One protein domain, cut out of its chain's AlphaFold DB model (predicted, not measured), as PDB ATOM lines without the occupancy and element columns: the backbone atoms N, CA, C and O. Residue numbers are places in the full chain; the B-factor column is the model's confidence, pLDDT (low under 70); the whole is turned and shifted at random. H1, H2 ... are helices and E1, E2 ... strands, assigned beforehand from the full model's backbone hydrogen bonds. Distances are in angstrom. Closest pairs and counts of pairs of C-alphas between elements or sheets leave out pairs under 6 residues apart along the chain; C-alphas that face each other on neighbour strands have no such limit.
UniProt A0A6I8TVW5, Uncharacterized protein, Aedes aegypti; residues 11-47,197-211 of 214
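This is residues 11 to 47 and 197 to 211 of the 214 residues of an uncharacterized protein of Aedes aegypti (UniProt A0A6I8TVW5). A small, three-stranded antiparallel sheet has one short helix, H1, beside it at one end, near where E2 ends and E3 begins. A long loop, residues 22 to 47, passes over one face of the sheet and then comes round the edge formed by E1. The printed part has 52 residues with three named strands and one named helix, in the order E1, E2, H1, E3 along the chain; the sheet's order is E1, E2, E3. The class is mixed, helices and strands, though under half of the residues are in named elements. The whole is compact, with a radius of gyration of the C-alphas of 10.2 A, and rounded, spanning 29 by 22 by 20 A.

The inner strand E2, residues 17 to 21, is the longest by residues and measures 12.8 A from first to last C-alpha. E1, residues 11 to 14, measures 10.0 A and begins with C-alpha 11 at (-16.423, 121.225, 140.490). E3, residues 207 to 210, measures 9.9 A and ends with C-alpha 210 at (-27.395, 115.489, 142.539). H1, residues 197 to 204, measures 10.7 A, with C-alpha 197 at (-15.022, 111.894, 144.533).

E1 and E2 form a hairpin, antiparallel at 139 degrees, with a tight link of 2 residues. N 12 and O 19 are within hydrogen-bond range at 3.0 A, as are N 19 and O 12 at 2.8 A. E2 and E3 are antiparallel at 163 degrees, with N 20 and O 207 at 2.8 A and N 207 and O 20 at 2.9 A. E1 and E3 are the edge strands. H1 is on the sheet and stands at the sheet's level, with a height over the sheet of 3.0 A; the local plane is only just fitted, to 6 C-alphas of the sheet. The closest C-alphas of H1 and E3 are those of Ile 201 and Trp 207, 5.5 A apart. Those of E2 and H1 are Val 21 and Ile 201, 6.0 A apart. A tight link of 2 residues joins H1 to E3. In H1 every O i to N i+4 pair is within hydrogen-bond range.

The two C-alphas farthest apart are those of Gln 37 and Arg 199, 28.9 A. Residues 48 to 196 are cut out and not printed; C-alphas 47 and 197 are 12.4 A apart across the cut. The link across the cut joins E2 to H1. Residues 22 to 47 hold no named element, and their C-alphas lie 7 to 16 A from the mean of the C-alphas. The mean pLDDT of the printed part is 90.7, and residue 211 is under 70.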
ATOM      1  N   CYS A  11     -14.970 121.281 140.402       95.31
ATOM      2  CA  CYS A  11     -16.423 121.225 140.490       95.31
ATOM      3  C   CYS A  11     -17.039 122.370 139.686       95.31
ATOM      4  O   CYS A  11     -16.630 123.518 139.844       95.31
ATOM      5  N   PHE A  12     -18.072 122.091 138.895       93.62
ATOM      6  CA  PHE A  12     -18.927 123.111 138.280       93.62
ATOM      7  C   PHE A  12     -20.394 122.671 138.307       93.62
ATOM      8  O   PHE A  12     -20.697 121.492 138.495       93.62
ATOM      9  N   LYS A  13     -21.320 123.620 138.149       92.25
ATOM     10  CA  LYS A  13     -22.752 123.327 138.028       92.25
ATOM     11  C   LYS A  13     -23.159 123.313 136.562       92.25
ATOM     12  O   LYS A  13     -22.753 124.184 135.801       92.25
ATOM     13  N   HIS A  14     -23.953 122.321 136.178       92.19
ATOM     14  CA  HIS A  14     -24.584 122.254 134.863       92.19
ATOM     15  C   HIS A  14     -25.752 121.267 134.907       92.19
ATOM     16  O   HIS A  14     -25.711 120.308 135.681       92.19
ATOM     17  N   CYS A  15     -26.784 121.466 134.082       89.75
ATOM     18  CA  CYS A  15     -27.946 120.567 133.967       89.75
ATOM     19  C   CYS A  15     -28.540 120.120 135.323       89.75
ATOM     20  O   CYS A  15     -28.870 118.946 135.510       89.75
ATOM     21  N   GLY A  16     -28.613 121.049 136.286       88.25
ATOM     22  CA  GLY A  16     -29.150 120.807 137.631       88.25
ATOM     23  C   GLY A  16     -28.275 119.947 138.554       88.25
ATOM     24  O   GLY A  16     -28.752 119.503 139.593       88.25
ATOM     25  N   ARG A  17     -27.010 119.686 138.203       91.38
ATOM     26  CA  ARG A  17     -26.088 118.833 138.972       91.38
ATOM     27  C   ARG A  17     -24.778 119.545 139.272       91.38
ATOM     28  O   ARG A  17     -24.359 120.428 138.521       91.38
ATOM     29  N   LYS A  18     -24.109 119.130 140.347       93.62
ATOM     30  CA  LYS A  18     -22.681 119.412 140.547       93.62
ATOM     31  C   LYS A  18     -21.900 118.328 139.816       93.62
ATOM     32  O   LYS A  18     -22.132 117.146 140.036       93.62
ATOM     33  N   ILE A  19     -21.006 118.718 138.924       95.38
ATOM     34  CA  ILE A  19     -20.185 117.794 138.145       95.38
ATOM     35  C   ILE A  19     -18.736 117.981 138.575       95.38
ATOM     36  O   ILE A  19     -18.224 119.102 138.560       95.38
ATOM     37  N   PHE A  20     -18.093 116.877 138.944       96.94
ATOM     38  CA  PHE A  20     -16.690 116.837 139.334       96.94
ATOM     39  C   PHE A  20     -15.844 116.151 138.260       96.94
ATOM     40  O   PHE A  20     -16.221 115.092 137.753       96.94
ATOM     41  N   VAL A  21     -14.700 116.748 137.924       96.50
ATOM     42  CA  VAL A  21     -13.762 116.300 136.877       96.50
ATOM     43  C   VAL A  21     -12.320 116.665 137.248       96.50
ATOM     44  O   VAL A  21     -12.107 117.523 138.100       96.50
ATOM     45  N   PHE A  22     -11.323 116.070 136.584       96.25
ATOM     46  CA  PHE A  22      -9.919 116.517 136.693       96.25
ATOM     47  C   PHE A  22      -9.567 117.668 135.739       96.25
ATOM     48  O   PHE A  22      -8.601 118.393 135.953       96.25
ATOM     49  N   SER A  23     -10.337 117.837 134.665       94.12
ATOM     50  CA  SER A  23     -10.197 118.931 133.704       94.12
ATOM     51  C   SER A  23     -11.563 119.238 133.101       94.12
ATOM     52  O   SER A  23     -12.334 118.311 132.844       94.12
ATOM     53  N   VAL A  24     -11.887 120.518 132.913       92.62
ATOM     54  CA  VAL A  24     -13.190 120.937 132.375       92.62
ATOM     55  C   VAL A  24     -13.277 120.548 130.891       92.62
ATOM     56  O   VAL A  24     -12.480 121.048 130.094       92.62
ATOM     57  N   PRO A  25     -14.216 119.668 130.492       93.56
ATOM     58  CA  PRO A  25     -14.369 119.265 129.096       93.56
ATOM     59  C   PRO A  25     -15.029 120.369 128.253       93.56
ATOM     60  O   PRO A  25     -15.521 121.366 128.771       93.56
ATOM     61  N   SER A  26     -15.090 120.190 126.930       93.38
ATOM     62  CA  SER A  26     -15.833 121.103 126.041       93.38
ATOM     63  C   SER A  26     -17.352 120.876 126.067       93.38
ATOM     64  O   SER A  26     -18.121 121.802 125.810       93.38
ATOM     65  N   HIS A  27     -17.785 119.657 126.399       94.88
ATOM     66  CA  HIS A  27     -19.189 119.245 126.473       94.88
ATOM     67  C   HIS A  27     -19.481 118.622 127.837       94.88
ATOM     68  O   HIS A  27     -18.630 117.946 128.416       94.88
ATOM     69  N   CYS A  28     -20.693 118.836 128.347       94.38
ATOM     70  CA  CYS A  28     -21.131 118.262 129.611       94.38
ATOM     71  C   CYS A  28     -21.117 116.725 129.527       94.38
ATOM     72  O   CYS A  28     -21.819 116.175 128.678       94.38
ATOM     73  N   PRO A  29     -20.422 116.007 130.426       94.88
ATOM     74  CA  PRO A  29     -20.364 114.544 130.376       94.88
ATOM     75  C   PRO A  29     -21.705 113.866 130.716       94.88
ATOM     76  O   PRO A  29     -21.862 112.673 130.485       94.88
ATOM     77  N   VAL A  30     -22.679 114.614 131.253       94.44
ATOM     78  CA  VAL A  30     -24.011 114.102 131.616       94.44
ATOM     79  C   VAL A  30     -25.027 114.293 130.487       94.44
ATOM     80  O   VAL A  30     -25.713 113.350 130.113       94.44
ATOM     81  N   CYS A  31     -25.159 115.512 129.951       94.25
ATOM     82  CA  CYS A  31     -26.190 115.843 128.955       94.25
ATOM     83  C   CYS A  31     -25.644 116.110 127.546       94.25
ATOM     84  O   CYS A  31     -26.419 116.406 126.643       94.25
ATOM     85  N   SER A  32     -24.324 116.029 127.350       94.19
ATOM     86  CA  SER A  32     -23.623 116.260 126.077       94.19
ATOM     87  C   SER A  32     -23.760 117.663 125.468       94.19
ATOM     88  O   SER A  32     -23.251 117.896 124.374       94.19
ATOM     89  N   LEU A  33     -24.390 118.624 126.154       93.31
ATOM     90  CA  LEU A  33     -24.479 120.007 125.673       93.31
ATOM     91  C   LEU A  33     -23.132 120.749 125.811       93.31
ATOM     92  O   LEU A  33     -22.403 120.490 126.776       93.31
ATOM     93  N   PRO A  34     -22.793 121.678 124.892       92.06
ATOM     94  CA  PRO A  34     -21.567 122.473 124.972       92.06
ATOM     95  C   PRO A  34     -21.509 123.334 126.239       92.06
ATOM     96  O   PRO A  34     -22.433 124.093 126.524       92.06
ATOM     97  N   LEU A  35     -20.393 123.271 126.972       90.50
ATOM     98  CA  LEU A  35     -20.202 124.068 128.193       90.50
ATOM     99  C   LEU A  35     -19.868 125.536 127.892       90.50
ATOM    100  O   LEU A  35     -20.166 126.407 128.700       90.50
ATOM    101  N   SER A  36     -19.315 125.828 126.709       83.44
ATOM    102  CA  SER A  36     -18.962 127.190 126.273       83.44
ATOM    103  C   SER A  36     -20.158 128.130 126.109       83.44
ATOM    104  O   SER A  36     -19.980 129.343 126.089       83.44
ATOM    105  N   GLN A  37     -21.365 127.581 125.971       72.06
ATOM    106  CA  GLN A  37     -22.598 128.343 125.765       72.06
ATOM    107  C   GLN A  37     -23.395 128.537 127.063       72.06
ATOM    108  O   GLN A  37     -24.433 129.196 127.050       72.06
ATOM    109  N   SER A  38     -22.932 127.967 128.180       74.31
ATOM    110  CA  SER A  38     -23.618 128.044 129.465       74.31
ATOM    111  C   SER A  38     -22.936 129.046 130.394       74.31
ATOM    112  O   SER A  38     -21.829 128.818 130.878       74.31
ATOM    113  N   ASN A  39     -23.641 130.134 130.709       70.44
ATOM    114  CA  ASN A  39     -23.206 131.110 131.714       70.44
ATOM    115  C   ASN A  39     -23.236 130.546 133.153       70.44
ATOM    116  O   ASN A  39     -22.763 131.206 134.077       70.44
ATOM    117  N   GLU A  40     -23.790 129.345 133.364       71.62
ATOM    118  CA  GLU A  40     -23.881 128.691 134.680       71.62
ATOM    119  C   GLU A  40     -22.582 127.984 135.097       71.62
ATOM    120  O   GLU A  40     -22.413 127.616 136.264       71.62
ATOM    121  N   VAL A  41     -21.648 127.788 134.161       80.38
ATOM    122  CA  VAL A  41     -20.408 127.049 134.411       80.38
ATOM    123  C   VAL A  41     -19.412 127.954 135.130       80.38
ATOM    124  O   VAL A  41     -18.627 128.672 134.520       80.38
ATOM    125  N   GLN A  42     -19.436 127.894 136.458       86.56
ATOM    126  CA  GLN A  42     -18.439 128.518 137.327       86.56
ATOM    127  C   GLN A  42     -17.586 127.425 137.982       86.56
ATOM    128  O   GLN A  42     -17.982 126.879 139.018       86.56
ATOM    129  N   PRO A  43     -16.458 127.035 137.359       91.44
ATOM    130  CA  PRO A  43     -15.601 125.996 137.896       91.44
ATOM    131  C   PRO A  43     -14.800 126.514 139.091       91.44
ATOM    132  O   PRO A  43     -14.262 127.619 139.065       91.44
ATOM    133  N   PHE A  44     -14.668 125.681 140.117       93.19
ATOM    134  CA  PHE A  44     -13.744 125.911 141.223       93.19
ATOM    135  C   PHE A  44     -13.036 124.614 141.605       93.19
ATOM    136  O   PHE A  44     -13.590 123.521 141.469       93.19
ATOM    137  N   THR A  45     -11.808 124.738 142.096       95.31
ATOM    138  CA  THR A  45     -11.021 123.598 142.566       95.31
ATOM    139  C   THR A  45     -11.387 123.273 144.008       95.31
ATOM    140  O   THR A  45     -11.412 124.160 144.864       95.31
ATOM    141  N   LEU A  46     -11.668 122.002 144.293       94.62
ATOM    142  CA  LEU A  46     -11.835 121.540 145.665       94.62
ATOM    143  C   LEU A  46     -10.499 121.643 146.413       94.62
ATOM    144  O   LEU A  46      -9.485 121.177 145.889       94.62
ATOM    145  N   PRO A  47     -10.483 122.191 147.640       94.19
ATOM    146  CA  PRO A  47      -9.295 122.170 148.481       94.19
ATOM    147  C   PRO A  47      -8.739 120.752 148.648       94.19
ATOM    148  O   PRO A  47      -9.448 119.825 149.038       94.19
ATOM    149  N   ILE A 197     -14.914 111.119 145.778       94.50
ATOM    150  CA  ILE A 197     -15.022 111.894 144.533       94.50
ATOM    151  C   ILE A 197     -13.880 111.565 143.572       94.50
ATOM    152  O   ILE A 197     -14.122 111.179 142.427       94.50
ATOM    153  N   PHE A 198     -12.644 111.649 144.063       95.25
ATOM    154  CA  PHE A 198     -11.432 111.382 143.299       95.25
ATOM    155  C   PHE A 198     -11.480 110.020 142.602       95.25
ATOM    156  O   PHE A 198     -11.222 109.919 141.404       95.25
ATOM    157  N   ARG A 199     -11.852 108.969 143.343       93.19
ATOM    158  CA  ARG A 199     -11.899 107.599 142.821       93.19
ATOM    159  C   ARG A 199     -12.945 107.431 141.727       93.19
ATOM    160  O   ARG A 199     -12.617 106.880 140.685       93.19
ATOM    161  N   ARG A 200     -14.162 107.973 141.874       94.38
ATOM    162  CA  ARG A 200     -15.148 107.858 140.778       94.38
ATOM    163  C   ARG A 200     -14.728 108.619 139.530       94.38
ATOM    164  O   ARG A 200     -15.014 108.128 138.445       94.38
ATOM    165  N   ILE A 201     -14.075 109.778 139.661       95.69
ATOM    166  CA  ILE A 201     -13.544 110.499 138.493       95.69
ATOM    167  C   ILE A 201     -12.451 109.660 137.831       95.69
ATOM    168  O   ILE A 201     -12.450 109.522 136.614       95.69
ATOM    169  N   LYS A 202     -11.551 109.062 138.618       94.12
ATOM    170  CA  LYS A 202     -10.503 108.175 138.101       94.12
ATOM    171  C   LYS A 202     -11.081 106.975 137.345       94.12
ATOM    172  O   LYS A 202     -10.553 106.629 136.294       94.12
ATOM    173  N   ASP A 203     -12.166 106.390 137.848       93.94
ATOM    174  CA  ASP A 203     -12.774 105.190 137.265       93.94
ATOM    175  C   ASP A 203     -13.689 105.496 136.063       93.94
ATOM    176  O   ASP A 203     -13.749 104.705 135.125       93.94
ATOM    177  N   ASN A 204     -14.402 106.632 136.066       94.62
ATOM    178  CA  ASN A 204     -15.473 106.932 135.096       94.62
ATOM    179  C   ASN A 204     -15.230 108.198 134.251       94.62
ATOM    180  O   ASN A 204     -16.045 108.543 133.399       94.62
ATOM    181  N   GLY A 205     -14.155 108.942 134.511       95.25
ATOM    182  CA  GLY A 205     -13.844 110.236 133.892       95.25
ATOM    183  C   GLY A 205     -14.541 111.447 134.534       95.25
ATOM    184  O   GLY A 205     -14.058 112.570 134.386       95.25
ATOM    185  N   PHE A 206     -15.640 111.248 135.269       96.25
ATOM    186  CA  PHE A 206     -16.375 112.301 135.984       96.25
ATOM    187  C   PHE A 206     -17.230 111.733 137.135       96.25
ATOM    188  O   PHE A 206     -17.480 110.530 137.197       96.25
ATOM    189  N   TRP A 207     -17.713 112.602 138.029       96.38
ATOM    190  CA  TRP A 207     -18.763 112.290 139.010       96.38
ATOM    191  C   TRP A 207     -19.899 113.324 138.903       96.38
ATOM    192  O   TRP A 207     -19.644 114.508 139.132       96.38
ATOM    193  N   PRO A 208     -21.158 112.918 138.644       93.88
ATOM    194  CA  PRO A 208     -22.339 113.767 138.817       93.88
ATOM    195  C   PRO A 208     -22.960 113.606 140.220       93.88
ATOM    196  O   PRO A 208     -23.341 112.509 140.616       93.88
ATOM    197  N   ASP A 209     -23.029 114.686 140.993       89.69
ATOM    198  CA  ASP A 209     -23.683 114.734 142.305       89.69
ATOM    199  C   ASP A 209     -24.994 115.505 142.166       89.69
ATOM    200  O   ASP A 209     -25.028 116.635 141.650       89.69
ATOM    201  N   GLU A 210     -26.084 114.861 142.564       78.31
ATOM    202  CA  GLU A 210     -27.395 115.489 142.539       78.31
ATOM    203  C   GLU A 210     -27.405 116.630 143.552       78.31
ATOM    204  O   GLU A 210     -26.926 116.504 144.681       78.31
ATOM    205  N   ILE A 211     -27.913 117.789 143.139       66.12
ATOM    206  CA  ILE A 211     -28.139 118.879 144.079       66.12
ATOM    207  C   ILE A 211     -29.370 118.466 144.879       66.12
ATOM    208  O   ILE A 211     -30.493 118.782 144.490       66.12
TER     209      ILE A 211